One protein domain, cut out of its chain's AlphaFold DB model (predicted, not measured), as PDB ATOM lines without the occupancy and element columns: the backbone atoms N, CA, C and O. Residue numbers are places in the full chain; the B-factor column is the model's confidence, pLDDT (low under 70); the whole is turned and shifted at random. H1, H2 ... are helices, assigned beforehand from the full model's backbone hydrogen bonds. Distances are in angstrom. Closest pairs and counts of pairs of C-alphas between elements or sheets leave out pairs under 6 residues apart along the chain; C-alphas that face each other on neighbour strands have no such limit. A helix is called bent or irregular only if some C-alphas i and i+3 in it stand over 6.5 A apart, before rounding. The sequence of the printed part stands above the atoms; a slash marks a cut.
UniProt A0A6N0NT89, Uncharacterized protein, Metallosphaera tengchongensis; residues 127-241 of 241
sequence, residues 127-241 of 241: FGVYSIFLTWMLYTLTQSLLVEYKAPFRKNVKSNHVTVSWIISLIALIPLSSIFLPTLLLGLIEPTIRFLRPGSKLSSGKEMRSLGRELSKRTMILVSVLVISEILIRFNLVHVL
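AT A GLANCE: This is residues 127 to 241 of the 241 residues of an uncharacterized protein of Metallosphaera tengchongensis (UniProt A0A6N0NT89). Four helices form an elongated up-and-down bundle, each running against the one before it. Seen end on they make a diamond: H2 and H4 are at its far corners, with H1 and H3 between them. The 115 printed residues hold four named helices, H1 to H4 in chain order, and no named strand; the class is all helix. The whole is compact, with a radius of gyration of the C-alphas of 15.3 A and spans of 48 by 25 by 18 A.

IN THESE COORDINATES: H1, residues 127 to 150, begins at C-alpha 127 (186.617, 119.288, 172.599) and is 34.4 A long. H2, residues 159 to 180, is 31.1 A long, with a kink of 33 degrees near residue 172. H3, residues 183 to 196, is 20.9 A long and only just irregular: C-alphas 187 and 190 are 6.8 A apart. H4, residues 205 to 234, is 42.7 A long and ends at C-alpha 234 (184.989, 130.775, 170.378).

HOW THE PARTS SIT: H1 and H2 form a hairpin and touch, closest at the C-alphas of Gly 128 and Phe 180, 5.5 A, at a shallow tilt of 10 degrees. H1 and H3 touch, running the same way; their closest C-alphas, Leu 146 and Phe 195, are 7.5 A apart. H1 touches H4 with residues 128 to 132 alone, closest at the C-alphas of Ile 132 and Leu 226, 6.3 A. H2 and H3 form a hairpin and touch, with the C-alphas of Thr 163 and Leu 196 closest, 4.9 A. H3 and H4 form a hairpin and touch, with the C-alphas of Gly 187 and Leu 222 closest, 4.9 A. H2 and H4 are apart. Every O i to N i+4 pair is within hydrogen-bond range in H1; in H2 16 of 18 are, in H3 6 of 10, in H4 22 of 26.

THE WHOLE: The farthest C-alphas, Ser 204 and Leu 241, are 48.8 A apart. The printed part has no cut and no long link. Residues 237 to 241 have pLDDT under 70.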
ATOM      1  N   PHE A 127     187.032 120.429 173.429       86.69
ATOM      2  CA  PHE A 127     186.617 119.288 172.599       86.69
ATOM      3  C   PHE A 127     186.203 119.673 171.165       86.69
ATOM      4  O   PHE A 127     186.464 118.920 170.221       86.69
ATOM      5  N   GLY A 128     185.643 120.869 170.961       88.00
ATOM      6  CA  GLY A 128     185.352 121.400 169.628       88.00
ATOM      7  C   GLY A 128     186.624 121.627 168.799       88.00
ATOM      8  O   GLY A 128     186.702 121.200 167.646       88.00
ATOM      9  N   VAL A 129     187.666 122.204 169.409       90.19
ATOM     10  CA  VAL A 129     188.990 122.394 168.780       90.19
ATOM     11  C   VAL A 129     189.640 121.050 168.441       90.19
ATOM     12  O   VAL A 129     190.178 120.884 167.345       90.19
ATOM     13  N   TYR A 130     189.535 120.047 169.320       90.81
ATOM     14  CA  TYR A 130     189.986 118.683 169.006       90.81
ATOM     15  C   TYR A 130     189.253 118.085 167.798       90.81
ATOM     16  O   TYR A 130     189.859 117.363 167.002       90.81
ATOM     17  N   SER A 131     187.973 118.413 167.624       91.25
ATOM     18  CA  SER A 131     187.172 117.954 166.485       91.25
ATOM     19  C   SER A 131     187.631 118.571 165.167       91.25
ATOM     20  O   SER A 131     187.774 117.864 164.163       91.25
ATOM     21  N   ILE A 132     187.954 119.866 165.174       93.44
ATOM     22  CA  ILE A 132     188.563 120.555 164.027       93.44
ATOM     23  C   ILE A 132     189.940 119.968 163.716       93.44
ATOM     24  O   ILE A 132     190.217 119.637 162.562       93.44
ATOM     25  N   PHE A 133     190.775 119.776 164.740       94.44
ATOM     26  CA  PHE A 133     192.096 119.167 164.617       94.44
ATOM     27  C   PHE A 133     192.036 117.791 163.940       94.44
ATOM     28  O   PHE A 133     192.727 117.561 162.943       94.44
ATOM     29  N   LEU A 134     191.195 116.884 164.449       93.56
ATOM     30  CA  LEU A 134     191.052 115.540 163.890       93.56
ATOM     31  C   LEU A 134     190.511 115.587 162.460       93.56
ATOM     32  O   LEU A 134     191.023 114.876 161.594       93.56
ATOM     33  N   THR A 135     189.545 116.468 162.184       94.94
ATOM     34  CA  THR A 135     189.014 116.677 160.828       94.94
ATOM     35  C   THR A 135     190.107 117.123 159.869       94.94
ATOM     36  O   THR A 135     190.282 116.520 158.809       94.94
ATOM     37  N   TRP A 136     190.884 118.139 160.244       95.69
ATOM     38  CA  TRP A 136     191.977 118.660 159.431       95.69
ATOM     39  C   TRP A 136     193.068 117.611 159.190       95.69
ATOM     40  O   TRP A 136     193.494 117.396 158.050       95.69
ATOM     41  N   MET A 137     193.488 116.900 160.237       94.19
ATOM     42  CA  MET A 137     194.523 115.874 160.130       94.19
ATOM     43  C   MET A 137     194.072 114.702 159.244       94.19
ATOM     44  O   MET A 137     194.773 114.345 158.298       94.19
ATOM     45  N   LEU A 138     192.888 114.134 159.486       94.38
ATOM     46  CA  LEU A 138     192.384 112.988 158.721       94.38
ATOM     47  C   LEU A 138     192.037 113.355 157.271       94.38
ATOM     48  O   LEU A 138     192.249 112.560 156.352       94.38
ATOM     49  N   TYR A 139     191.573 114.582 157.034       95.06
ATOM     50  CA  TYR A 139     191.373 115.105 155.686       95.06
ATOM     51  C   TYR A 139     192.685 115.216 154.907       95.06
ATOM     52  O   TYR A 139     192.800 114.692 153.795       95.06
ATOM     53  N   THR A 140     193.683 115.890 155.483       94.00
ATOM     54  CA  THR A 140     194.991 116.088 154.835       94.00
ATOM     55  C   THR A 140     195.706 114.755 154.614       94.00
ATOM     56  O   THR A 140     196.367 114.559 153.589       94.00
ATOM     57  N   LEU A 141     195.471 113.789 155.504       90.31
ATOM     58  CA  LEU A 141     195.895 112.406 155.369       90.31
ATOM     59  C   LEU A 141     195.338 111.748 154.110       90.31
ATOM     60  O   LEU A 141     196.106 111.329 153.238       90.31
ATOM     61  N   THR A 142     194.019 111.710 153.956       93.75
ATOM     62  CA  THR A 142     193.402 111.094 152.778       93.75
ATOM     63  C   THR A 142     193.716 111.884 151.503       93.75
ATOM     64  O   THR A 142     193.913 111.296 150.438       93.75
ATOM     65  N   GLN A 143     193.867 113.209 151.596       93.94
ATOM     66  CA  GLN A 143     194.299 114.042 150.474       93.94
ATOM     67  C   GLN A 143     195.715 113.694 150.004       93.94
ATOM     68  O   GLN A 143     195.947 113.601 148.798       93.94
ATOM     69  N   SER A 144     196.654 113.453 150.923       91.19
ATOM     70  CA  SER A 144     198.014 113.033 150.563       91.19
ATOM     71  C   SER A 144     198.025 111.670 149.856       91.19
ATOM     72  O   SER A 144     198.688 111.510 148.829       91.19
ATOM     73  N   LEU A 145     197.193 110.725 150.313       92.31
ATOM     74  CA  LEU A 145     196.983 109.439 149.642       92.31
ATOM     75  C   LEU A 145     196.370 109.607 148.249       92.31
ATOM     76  O   LEU A 145     196.783 108.920 147.314       92.31
ATOM     77  N   LEU A 146     195.415 110.529 148.087       93.19
ATOM     78  CA  LEU A 146     194.816 110.837 146.788       93.19
ATOM     79  C   LEU A 146     195.863 111.366 145.800       93.19
ATOM     80  O   LEU A 146     195.880 110.940 144.645       93.19
ATOM     81  N   VAL A 147     196.747 112.266 146.241       91.12
ATOM     82  CA  VAL A 147     197.831 112.811 145.408       91.12
ATOM     83  C   VAL A 147     198.811 111.708 144.997       91.12
ATOM     84  O   VAL A 147     199.152 111.603 143.818       91.12
ATOM     85  N   GLU A 148     199.210 110.841 145.932       89.94
ATOM     86  CA  GLU A 148     200.088 109.697 145.643       89.94
ATOM     87  C   GLU A 148     199.420 108.664 144.719       89.94
ATOM     88  O   GLU A 148     200.080 108.099 143.846       89.94
ATOM     89  N   TYR A 149     198.106 108.445 144.844       92.06
ATOM     90  CA  TYR A 149     197.334 107.613 143.917       92.06
ATOM     91  C   TYR A 149     197.299 108.202 142.502       92.06
ATOM     92  O   TYR A 149     197.514 107.477 141.529       92.06
ATOM     93  N   LYS A 150     197.020 109.505 142.379       92.56
ATOM     94  CA  LYS A 150     196.849 110.191 141.090       92.56
ATOM     95  C   LYS A 150     198.144 110.312 140.291       92.56
ATOM     96  O   LYS A 150     198.069 110.426 139.067       92.56
ATOM     97  N   ALA A 151     199.300 110.287 140.952       89.00
ATOM     98  CA  ALA A 151     200.594 110.408 140.298       89.00
ATOM     99  C   ALA A 151     200.844 109.243 139.304       89.00
ATOM    100  O   ALA A 151     200.857 108.077 139.712       89.00
ATOM    101  N   PRO A 152     201.118 109.523 138.011       82.75
ATOM    102  CA  PRO A 152     201.185 108.495 136.960       82.75
ATOM    103  C   PRO A 152     202.296 107.462 137.189       82.75
ATOM    104  O   PRO A 152     202.156 106.289 136.852       82.75
ATOM    105  N   PHE A 153     203.400 107.876 137.814       81.75
ATOM    106  CA  PHE A 153     204.573 107.027 138.045       81.75
ATOM    107  C   PHE A 153     204.460 106.145 139.302       81.75
ATOM    108  O   PHE A 153     205.305 105.277 139.534       81.75
ATOM    109  N   ARG A 154     203.434 106.346 140.141       80.06
ATOM    110  CA  ARG A 154     203.241 105.602 141.393       80.06
ATOM    111  C   ARG A 154     202.285 104.435 141.164       80.06
ATOM    112  O   ARG A 154     201.073 104.611 141.099       80.06
ATOM    113  N   LYS A 155     202.813 103.213 141.070       77.31
ATOM    114  CA  LYS A 155     201.995 102.000 140.852       77.31
ATOM    115  C   LYS A 155     201.434 101.388 142.141       77.31
ATOM    116  O   LYS A 155     200.383 100.761 142.100       77.31
ATOM    117  N   ASN A 156     202.093 101.617 143.275       80.75
ATOM    118  CA  ASN A 156     201.808 100.898 144.523       80.75
ATOM    119  C   ASN A 156     200.538 101.389 145.235       80.75
ATOM    120  O   ASN A 156     199.952 100.649 146.018       80.75
ATOM    121  N   VAL A 157     200.084 102.609 144.941       85.19
ATOM    122  CA  VAL A 157     198.863 103.173 145.522       85.19
ATOM    123  C   VAL A 157     197.700 102.937 144.563       85.19
ATOM    124  O   VAL A 157     197.732 103.356 143.400       85.19
ATOM    125  N   LYS A 158     196.678 102.236 145.063       90.38
ATOM    126  CA  LYS A 158     195.413 101.949 144.361       90.38
ATOM    127  C   LYS A 158     194.288 102.833 144.896       90.38
ATOM    128  O   LYS A 158     194.331 103.199 146.067       90.38
ATOM    129  N   SER A 159     193.256 103.055 144.080       92.31
ATOM    130  CA  SER A 159     192.033 103.790 144.445       92.31
ATOM    131  C   SER A 159     191.467 103.349 145.799       92.31
ATOM    132  O   SER A 159     191.191 104.184 146.653       92.31
ATOM    133  N   ASN A 160     191.408 102.034 146.041       93.31
ATOM    134  CA  ASN A 160     190.882 101.474 147.287       93.31
ATOM    135  C   ASN A 160     191.623 101.958 148.539       93.31
ATOM    136  O   ASN A 160     190.992 102.071 149.576       93.31
ATOM    137  N   HIS A 161     192.919 102.282 148.471       92.50
ATOM    138  CA  HIS A 161     193.636 102.803 149.643       92.50
ATOM    139  C   HIS A 161     193.105 104.180 150.050       92.50
ATOM    140  O   HIS A 161     192.981 104.455 151.237       92.50
ATOM    141  N   VAL A 162     192.751 105.025 149.073       94.50
ATOM    142  CA  VAL A 162     192.140 106.341 149.318       94.50
ATOM    143  C   VAL A 162     190.742 106.159 149.903       94.50
ATOM    144  O   VAL A 162     190.424 106.748 150.932       94.50
ATOM    145  N   THR A 163     189.933 105.301 149.282       96.12
ATOM    146  CA  THR A 163     188.551 105.039 149.702       96.12
ATOM    147  C   THR A 163     188.485 104.430 151.101       96.12
ATOM    148  O   THR A 163     187.765 104.941 151.949       96.12
ATOM    149  N   VAL A 164     189.268 103.382 151.372       95.31
ATOM    150  CA  VAL A 164     189.316 102.722 152.687       95.31
ATOM    151  C   VAL A 164     189.850 103.677 153.748       95.31
ATOM    152  O   VAL A 164     189.257 103.770 154.817       95.31
ATOM    153  N   SER A 165     190.909 104.437 153.447       94.50
ATOM    154  CA  SER A 165     191.404 105.467 154.365       94.50
ATOM    155  C   SER A 165     190.315 106.475 154.713       94.50
ATOM    156  O   SER A 165     190.163 106.794 155.887       94.50
ATOM    157  N   TRP A 166     189.539 106.943 153.732       96.88
ATOM    158  CA  TRP A 166     188.461 107.888 154.004       96.88
ATOM    159  C   TRP A 166     187.328 107.278 154.825       96.88
ATOM    160  O   TRP A 166     186.830 107.926 155.735       96.88
ATOM    161  N   ILE A 167     186.936 106.034 154.538       96.81
ATOM    162  CA  ILE A 167     185.908 105.332 155.317       96.81
ATOM    163  C   ILE A 167     186.345 105.206 156.779       96.81
ATOM    164  O   ILE A 167     185.566 105.523 157.673       96.81
ATOM    165  N   ILE A 168     187.601 104.819 157.027       95.19
ATOM    166  CA  ILE A 168     188.163 104.759 158.384       95.19
ATOM    167  C   ILE A 168     188.138 106.148 159.036       95.19
ATOM    168  O   ILE A 168     187.705 106.275 160.179       95.19
ATOM    169  N   SER A 169     188.528 107.198 158.304       94.69
ATOM    170  CA  SER A 169     188.438 108.577 158.793       94.69
ATOM    171  C   SER A 169     187.000 108.961 159.159       94.69
ATOM    172  O   SER A 169     186.778 109.529 160.222       94.69
ATOM    173  N   LEU A 170     186.006 108.621 158.334       95.25
ATOM    174  CA  LEU A 170     184.596 108.929 158.598       95.25
ATOM    175  C   LEU A 170     184.059 108.239 159.855       95.25
ATOM    176  O   LEU A 170     183.286 108.857 160.583       95.25
ATOM    177  N   ILE A 171     184.489 107.005 160.140       94.00
ATOM    178  CA  ILE A 171     184.102 106.291 161.369       94.00
ATOM    179  C   ILE A 171     184.532 107.081 162.613       94.00
ATOM    180  O   ILE A 171     183.783 107.136 163.584       94.00
ATOM    181  N   ALA A 172     185.698 107.732 162.575       89.69
ATOM    182  CA  ALA A 172     186.153 108.598 163.661       89.69
ATOM    183  C   ALA A 172     185.471 109.980 163.643       89.69
ATOM    184  O   ALA A 172     185.099 110.507 164.689       89.69
ATOM    185  N   LEU A 173     185.298 110.576 162.458       92.06
ATOM    186  CA  LEU A 173     184.843 111.961 162.316       92.06
ATOM    187  C   LEU A 173     183.339 112.148 162.516       92.06
ATOM    188  O   LEU A 173     182.943 113.179 163.056       92.06
ATOM    189  N   ILE A 174     182.497 111.200 162.096       90.31
ATOM    190  CA  ILE A 174     181.033 111.352 162.160       90.31
ATOM    191  C   ILE A 174     180.527 111.422 163.609       90.31
ATOM    192  O   ILE A 174     179.809 112.380 163.912       90.31
ATOM    193  N   PRO A 175     180.886 110.493 164.521       87.19
ATOM    194  CA  PRO A 175     180.426 110.564 165.908       87.19
ATOM    195  C   PRO A 175     180.925 111.835 166.595       87.19
ATOM    196  O   PRO A 175     180.149 112.549 167.222       87.19
ATOM    197  N   LEU A 176     182.205 112.161 166.397       84.94
ATOM    198  CA  LEU A 176     182.845 113.328 166.992       84.94
ATOM    199  C   LEU A 176     182.188 114.639 166.530       84.94
ATOM    200  O   LEU A 176     181.811 115.474 167.349       84.94
ATOM    201  N   SER A 177     181.990 114.791 165.220       84.50
ATOM    202  CA  SER A 177     181.340 115.974 164.647       84.50
ATOM    203  C   SER A 177     179.886 116.078 165.093       84.50
ATOM    204  O   SER A 177     179.426 117.164 165.409       84.50
ATOM    205  N   SER A 178     179.158 114.961 165.166       82.81
ATOM    206  CA  SER A 178     177.751 114.968 165.592       82.81
ATOM    207  C   SER A 178     177.576 115.420 167.043       82.81
ATOM    208  O   SER A 178     176.603 116.102 167.347       82.81
ATOM    209  N   ILE A 179     178.506 115.046 167.926       80.50
ATOM    210  CA  ILE A 179     178.427 115.354 169.359       80.50
ATOM    211  C   ILE A 179     178.921 116.773 169.645       80.50
ATOM    212  O   ILE A 179     178.244 117.528 170.333       80.50
ATOM    213  N   PHE A 180     180.090 117.142 169.117       78.69
ATOM    214  CA  PHE A 180     180.777 118.362 169.544       78.69
ATOM    215  C   PHE A 180     180.607 119.538 168.583       78.69
ATOM    216  O   PHE A 180     180.728 120.686 169.009       78.69
ATOM    217  N   LEU A 181     180.382 119.285 167.286       84.69
ATOM    218  CA  LEU A 181     180.343 120.357 166.289       84.69
ATOM    219  C   LEU A 181     179.623 119.952 164.985       84.69
ATOM    220  O   LEU A 181     180.279 119.702 163.966       84.69
ATOM    221  N   PRO A 182     178.273 119.914 164.968       85.25
ATOM    222  CA  PRO A 182     177.502 119.390 163.833       85.25
ATOM    223  C   PRO A 182     177.770 120.107 162.506       85.25
ATOM    224  O   PRO A 182     177.643 119.515 161.435       85.25
ATOM    225  N   THR A 183     178.195 121.372 162.557       87.31
ATOM    226  CA  THR A 183     178.581 122.155 161.375       87.31
ATOM    227  C   THR A 183     179.737 121.531 160.594       87.31
ATOM    228  O   THR A 183     179.779 121.672 159.370       87.31
ATOM    229  N   LEU A 184     180.616 120.757 161.245       89.12
ATOM    230  CA  LEU A 184     181.692 120.025 160.568       89.12
ATOM    231  C   LEU A 184     181.164 118.984 159.581       89.12
ATOM    232  O   LEU A 184     181.809 118.753 158.559       89.12
ATOM    233  N   LEU A 185     179.982 118.404 159.823       90.44
ATOM    234  CA  LEU A 185     179.392 117.400 158.933       90.44
ATOM    235  C   LEU A 185     179.178 117.954 157.517       90.44
ATOM    236  O   LEU A 185     179.397 117.235 156.543       90.44
ATOM    237  N   LEU A 186     178.843 119.243 157.391       90.88
ATOM    238  CA  LEU A 186     178.720 119.917 156.094       90.88
ATOM    239  C   LEU A 186     180.064 119.959 155.354       90.88
ATOM    240  O   LEU A 186     180.127 119.718 154.148       90.88
ATOM    241  N   GLY A 187     181.150 120.197 156.091       90.56
ATOM    242  CA  GLY A 187     182.514 120.195 155.564       90.56
ATOM    243  C   GLY A 187     182.976 118.824 155.073       90.56
ATOM    244  O   GLY A 187     183.843 118.754 154.206       90.56
ATOM    245  N   LEU A 188     182.375 117.731 155.562       94.00
ATOM    246  CA  LEU A 188     182.715 116.362 155.163       94.00
ATOM    247  C   LEU A 188     182.049 115.918 153.853       94.00
ATOM    248  O   LEU A 188     182.499 114.931 153.264       94.00
ATOM    249  N   ILE A 189     181.032 116.630 153.358       93.94
ATOM    250  CA  ILE A 189     180.273 116.232 152.159       93.94
ATOM    251  C   ILE A 189     181.172 116.199 150.915       93.94
ATOM    252  O   ILE A 189     181.286 115.159 150.262       93.94
ATOM    253  N   GLU A 190     181.846 117.309 150.586       94.50
ATOM    254  CA  GLU A 190     182.719 117.373 149.400       94.50
ATOM    255  C   GLU A 190     183.881 116.371 149.473       94.50
ATOM    256  O   GLU A 190     184.044 115.602 148.513       94.50
ATOM    257  N   PRO A 191     184.642 116.291 150.585       94.50
ATOM    258  CA  PRO A 191     185.684 115.286 150.739       94.50
ATOM    259  C   PRO A 191     185.154 113.864 150.549       94.50
ATOM    260  O   PRO A 191     185.805 113.059 149.885       94.50
ATOM    261  N   THR A 192     183.950 113.563 151.047       96.44
ATOM    262  CA  THR A 192     183.336 112.236 150.915       96.44
ATOM    263  C   THR A 192     183.026 111.872 149.480       96.44
ATOM    264  O   THR A 192     183.441 110.808 149.019       96.44
ATOM    265  N   ILE A 193     182.380 112.767 148.736       94.88
ATOM    266  CA  ILE A 193     182.094 112.537 147.316       94.88
ATOM    267  C   ILE A 193     183.401 112.275 146.556       94.88
ATOM    268  O   ILE A 193     183.494 111.337 145.761       94.88
ATOM    269  N   ARG A 194     184.436 113.072 146.836       93.94
ATOM    270  CA  ARG A 194     185.723 113.003 146.140       93.94
ATOM    271  C   ARG A 194     186.546 111.765 146.493       93.94
ATOM    272  O   ARG A 194     187.125 111.149 145.604       93.94
ATOM    273  N   PHE A 195     186.652 111.413 147.771       96.31
ATOM    274  CA  PHE A 195     187.522 110.325 148.223       96.31
ATOM    275  C   PHE A 195     186.886 108.940 148.066       96.31
ATOM    276  O   PHE A 195     187.607 107.960 147.866       96.31
ATOM    277  N   LEU A 196     185.551 108.849 148.068       96.12
ATOM    278  CA  LEU A 196     184.856 107.610 147.705       96.12
ATOM    279  C   LEU A 196     184.868 107.354 146.194       96.12
ATOM    280  O   LEU A 196     184.792 106.205 145.765       96.12
ATOM    281  N   ARG A 197     185.005 108.405 145.375       94.19
ATOM    282  CA  ARG A 197     185.092 108.308 143.910       94.19
ATOM    283  C   ARG A 197     186.314 109.070 143.384       94.19
ATOM    284  O   ARG A 197     186.165 110.071 142.686       94.19
ATOM    285  N   PRO A 198     187.542 108.593 143.660       90.00
ATOM    286  CA  PRO A 198     188.761 109.325 143.316       90.00
ATOM    287  C   PRO A 198     189.031 109.383 141.801       90.00
ATOM    288  O   PRO A 198     189.898 110.139 141.368       90.00
ATOM    289  N   GLY A 199     188.304 108.624 140.973       91.56
ATOM    290  CA  GLY A 199     188.441 108.611 139.512       91.56
ATOM    291  C   GLY A 199     189.735 107.952 139.018       91.56
ATOM    292  O   GLY A 199     190.440 107.282 139.774       91.56
ATOM    293  N   SER A 200     190.067 108.142 137.740       90.94
ATOM    294  CA  SER A 200     191.255 107.559 137.095       90.94
ATOM    295  C   SER A 200     192.562 108.261 137.490       90.94
ATOM    296  O   SER A 200     192.558 109.399 137.967       90.94
ATOM    297  N   LYS A 201     193.703 107.581 137.308       92.19
ATOM    298  CA  LYS A 201     195.028 108.208 137.447       92.19
ATOM    299  C   LYS A 201     195.253 109.247 136.351       92.19
ATOM    300  O   LYS A 201     194.657 109.157 135.282       92.19
ATOM    301  N   LEU A 202     196.122 110.216 136.632       90.88
ATOM    302  CA  LEU A 202     196.523 111.203 135.634       90.88
ATOM    303  C   LEU A 202     197.326 110.538 134.516       90.88
ATOM    304  O   LEU A 202     198.041 109.562 134.758       90.88
ATOM    305  N   SER A 203     197.230 111.092 133.310       86.94
ATOM    306  CA  SER A 203     197.931 110.558 132.138       86.94
ATOM    307  C   SER A 203     199.411 110.952 132.140       86.94
ATOM    308  O   SER A 203     200.276 110.204 131.686       86.94
ATOM    309  N   SER A 204     199.724 112.132 132.689       87.81
ATOM    310  CA  SER A 204     201.060 112.716 132.638       87.81
ATOM    311  C   SER A 204     201.372 113.582 133.859       87.81
ATOM    312  O   SER A 204     200.493 114.145 134.510       87.81
ATOM    313  N   GLY A 205     202.664 113.746 134.162       83.00
ATOM    314  CA  GLY A 205     203.113 114.610 135.260       83.00
ATOM    315  C   GLY A 205     202.764 116.092 135.068       83.00
ATOM    316  O   GLY A 205     202.675 116.825 136.051       83.00
ATOM    317  N   LYS A 206     202.505 116.540 133.828       85.06
ATOM    318  CA  LYS A 206     202.090 117.925 133.530       85.06
ATOM    319  C   LYS A 206     200.731 118.257 134.160       85.06
ATOM    320  O   LYS A 206     200.512 119.390 134.587       85.06
ATOM    321  N   GLU A 207     199.858 117.260 134.300       88.31
ATOM    322  CA  GLU A 207     198.526 117.404 134.897       88.31
ATOM    323  C   GLU A 207     198.563 117.568 136.425       88.31
ATOM    324  O   GLU A 207     197.605 118.078 137.005       88.31
ATOM    325  N   MET A 208     199.679 117.240 137.095       86.50
ATOM    326  CA  MET A 208     199.801 117.380 138.558       86.50
ATOM    327  C   MET A 208     199.591 118.821 139.030       86.50
ATOM    328  O   MET A 208     199.040 119.054 140.105       86.50
ATOM    329  N   ARG A 209     199.989 119.810 138.219       85.31
ATOM    330  CA  ARG A 209     199.777 121.228 138.545       85.31
ATOM    331  C   ARG A 209     198.301 121.621 138.465       85.31
ATOM    332  O   ARG A 209     197.856 122.440 139.266       85.31
ATOM    333  N   SER A 210     197.562 121.048 137.513       88.62
ATOM    334  CA  SER A 210     196.110 121.226 137.398       88.62
ATOM    335  C   SER A 210     195.407 120.603 138.604       88.62
ATOM    336  O   SER A 210     194.680 121.300 139.312       88.62
ATOM    337  N   LEU A 211     195.751 119.348 138.921       90.00
ATOM    338  CA  LEU A 211     195.234 118.636 140.088       90.00
ATOM    339  C   LEU A 211     195.464 119.432 141.378       90.00
ATOM    340  O   LEU A 211     194.534 119.621 142.150       90.00
ATOM    341  N   GLY A 212     196.675 119.954 141.601       86.81
ATOM    342  CA  GLY A 212     196.977 120.752 142.793       86.81
ATOM    343  C   GLY A 212     196.105 122.008 142.926       86.81
ATOM    344  O   GLY A 212     195.660 122.328 144.025       86.81
ATOM    345  N   ARG A 213     195.806 122.696 141.815       88.00
ATOM    346  CA  ARG A 213     194.901 123.861 141.811       88.00
ATOM    347  C   ARG A 213     193.461 123.462 142.111       88.00
ATOM    348  O   ARG A 213     192.798 124.146 142.885       88.00
ATOM    349  N   GLU A 214     192.976 122.384 141.503       90.75
ATOM    350  CA  GLU A 214     191.617 121.895 141.736       90.75
ATOM    351  C   GLU A 214     191.434 121.426 143.182       90.75
ATOM    352  O   GLU A 214     190.477 121.819 143.850       90.75
ATOM    353  N   LEU A 215     192.392 120.648 143.693       90.81
ATOM    354  CA  LEU A 215     192.401 120.203 145.079       90.81
ATOM    355  C   LEU A 215     192.441 121.390 146.036       90.81
ATOM    356  O   LEU A 215     191.644 121.413 146.960       90.81
ATOM    357  N   SER A 216     193.285 122.397 145.789       89.31
ATOM    358  CA  SER A 216     193.347 123.607 146.620       89.31
ATOM    359  C   SER A 216     192.002 124.340 146.686       89.31
ATOM    360  O   SER A 216     191.547 124.658 147.782       89.31
ATOM    361  N   LYS A 217     191.314 124.536 145.550       90.81
ATOM    362  CA  LYS A 217     189.974 125.156 145.528       90.81
ATOM    363  C   LYS A 217     188.970 124.385 146.381       90.81
ATOM    364  O   LYS A 217     188.215 124.981 147.136       90.81
ATOM    365  N   ARG A 218     188.977 123.057 146.273       91.44
ATOM    366  CA  ARG A 218     188.088 122.188 147.052       91.44
ATOM    367  C   ARG A 218     188.479 122.156 148.535       91.44
ATOM    368  O   ARG A 218     187.608 122.172 149.392       91.44
ATOM    369  N   THR A 219     189.774 122.175 148.853       93.31
ATOM    370  CA  THR A 219     190.279 122.310 150.228       93.31
ATOM    371  C   THR A 219     189.797 123.604 150.873       93.31
ATOM    372  O   THR A 219     189.415 123.569 152.036       93.31
ATOM    373  N   MET A 220     189.723 124.710 150.126       92.88
ATOM    374  CA  MET A 220     189.187 125.967 150.658       92.88
ATOM    375  C   MET A 220     187.732 125.854 151.121       92.88
ATOM    376  O   MET A 220     187.373 126.522 152.078       92.88
ATOM    377  N   ILE A 221     186.913 124.985 150.514       93.44
ATOM    378  CA  ILE A 221     185.533 124.748 150.976       93.44
ATOM    379  C   ILE A 221     185.550 124.173 152.396       93.44
ATOM    380  O   ILE A 221     184.881 124.702 153.279       93.44
ATOM    381  N   LEU A 222     186.356 123.131 152.631       94.88
ATOM    382  CA  LEU A 222     186.510 122.557 153.967       94.88
ATOM    383  C   LEU A 222     187.096 123.583 154.940       94.88
ATOM    384  O   LEU A 222     186.563 123.745 156.028       94.88
ATOM    385  N   VAL A 223     188.158 124.293 154.549       94.88
ATOM    386  CA  VAL A 223     188.796 125.317 155.393       94.88
ATOM    387  C   VAL A 223     187.789 126.384 155.813       94.88
ATOM    388  O   VAL A 223     187.757 126.732 156.986       94.88
ATOM    389  N   SER A 224     186.925 126.853 154.911       93.94
ATOM    390  CA  SER A 224     185.860 127.799 155.259       93.94
ATOM    391  C   SER A 224     184.909 127.234 156.313       93.94
ATOM    392  O   SER A 224     184.564 127.943 157.252       93.94
ATOM    393  N   VAL A 225     184.525 125.957 156.206       94.31
ATOM    394  CA  VAL A 225     183.706 125.299 157.238       94.31
ATOM    395  C   VAL A 225     184.463 125.213 158.561       94.31
ATOM    396  O   VAL A 225     183.892 125.561 159.586       94.31
ATOM    397  N   LEU A 226     185.749 124.838 158.554       94.44
ATOM    398  CA  LEU A 226     186.571 124.792 159.770       94.44
ATOM    399  C   LEU A 226     186.692 126.170 160.437       94.44
ATOM    400  O   LEU A 226     186.613 126.261 161.656       94.44
ATOM    401  N   VAL A 227     186.831 127.243 159.653       93.56
ATOM    402  CA  VAL A 227     186.861 128.622 160.166       93.56
ATOM    403  C   VAL A 227     185.516 129.016 160.771       93.56
ATOM    404  O   VAL A 227     185.482 129.564 161.867       93.56
ATOM    405  N   ILE A 228     184.401 128.721 160.100       92.06
ATOM    406  CA  ILE A 228     183.061 128.985 160.648       92.06
ATOM    407  C   ILE A 228     182.868 128.214 161.959       92.06
ATOM    408  O   ILE A 228     182.400 128.770 162.946       92.06
ATOM    409  N   SER A 229     183.278 126.950 161.988       91.19
ATOM    410  CA  SER A 229     183.278 126.098 163.173       91.19
ATOM    411  C   SER A 229     184.117 126.676 164.324       91.19
ATOM    412  O   SER A 229     183.634 126.716 165.452       91.19
ATOM    413  N   GLU A 230     185.321 127.184 164.047       89.62
ATOM    414  CA  GLU A 230     186.164 127.909 165.013       89.62
ATOM    415  C   GLU A 230     185.457 129.149 165.585       89.62
ATOM    416  O   GLU A 230     185.437 129.345 166.801       89.62
ATOM    417  N   ILE A 231     184.826 129.964 164.729       90.31
ATOM    418  CA  ILE A 231     184.048 131.143 165.152       90.31
ATOM    419  C   ILE A 231     182.929 130.713 166.106       90.31
ATOM    420  O   ILE A 231     182.790 131.268 167.196       90.31
ATOM    421  N   LEU A 232     182.151 129.701 165.725       88.44
ATOM    422  CA  LEU A 232     181.021 129.230 166.524       88.44
ATOM    423  C   LEU A 232     181.443 128.743 167.915       88.44
ATOM    424  O   LEU A 232     180.757 129.048 168.890       88.44
ATOM    425  N   ILE A 233     182.576 128.038 168.010       87.38
ATOM    426  CA  ILE A 233     183.135 127.592 169.292       87.38
ATOM    427  C   ILE A 233     183.555 128.793 170.141       87.38
ATOM    428  O   ILE A 233     183.174 128.889 171.302       87.38
ATOM    429  N   ARG A 234     184.348 129.712 169.584       83.06
ATOM    430  CA  ARG A 234     184.989 130.775 170.378       83.06
ATOM    431  C   ARG A 234     184.033 131.847 170.861       83.06
ATOM    432  O   ARG A 234     184.265 132.435 171.911       83.06
ATOM    433  N   PHE A 235     182.953 132.080 170.124       84.31
ATOM    434  CA  PHE A 235     181.887 132.982 170.551       84.31
ATOM    435  C   PHE A 235     180.793 132.274 171.365       84.31
ATOM    436  O   PHE A 235     179.759 132.881 171.630       84.31
ATOM    437  N   ASN A 236     181.002 131.010 171.770       73.81
ATOM    438  CA  ASN A 236     180.027 130.189 172.499       73.81
ATOM    439  C   ASN A 236     178.641 130.148 171.826       73.81
ATOM    440  O   ASN A 236     177.615 130.024 172.487       73.81
ATOM    441  N   LEU A 237     178.604 130.251 170.495       62.56
ATOM    442  CA  LEU A 237     177.363 130.219 169.713       62.56
ATOM    443  C   LEU A 237     176.843 128.787 169.524       62.56
ATOM    444  O   LEU A 237     175.735 128.583 169.035       62.56
ATOM    445  N   VAL A 238     177.648 127.796 169.911       61.00
ATOM    446  CA  VAL A 238     177.292 126.381 169.978       61.00
ATOM    447  C   VAL A 238     177.740 125.862 171.341       61.00
ATOM    448  O   VAL A 238     178.913 125.988 171.693       61.00
ATOM    449  N   HIS A 239     176.818 125.277 172.110       55.44
ATOM    450  CA  HIS A 239     177.177 124.559 173.330       55.44
ATOM    451  C   HIS A 239     177.969 123.306 172.951       55.44
ATOM    452  O   HIS A 239     177.409 122.336 172.442       55.44
ATOM    453  N   VAL A 240     179.279 123.349 173.183       57.19
ATOM    454  CA  VAL A 240     180.127 122.158 173.187       57.19
ATOM    455  C   VAL A 240     179.844 121.446 174.509       57.19
ATOM    456  O   VAL A 240     180.156 121.995 175.567       57.19
ATOM    457  N   LEU A 241     179.166 120.297 174.440       44.53
ATOM    458  CA  LEU A 241     178.918 119.418 175.591       44.53
ATOM    459  C   LEU A 241     180.217 118.797 176.113       44.53
ATOM    460  O   LEU A 241     181.116 118.522 175.283       44.53
TER     461      LEU A 241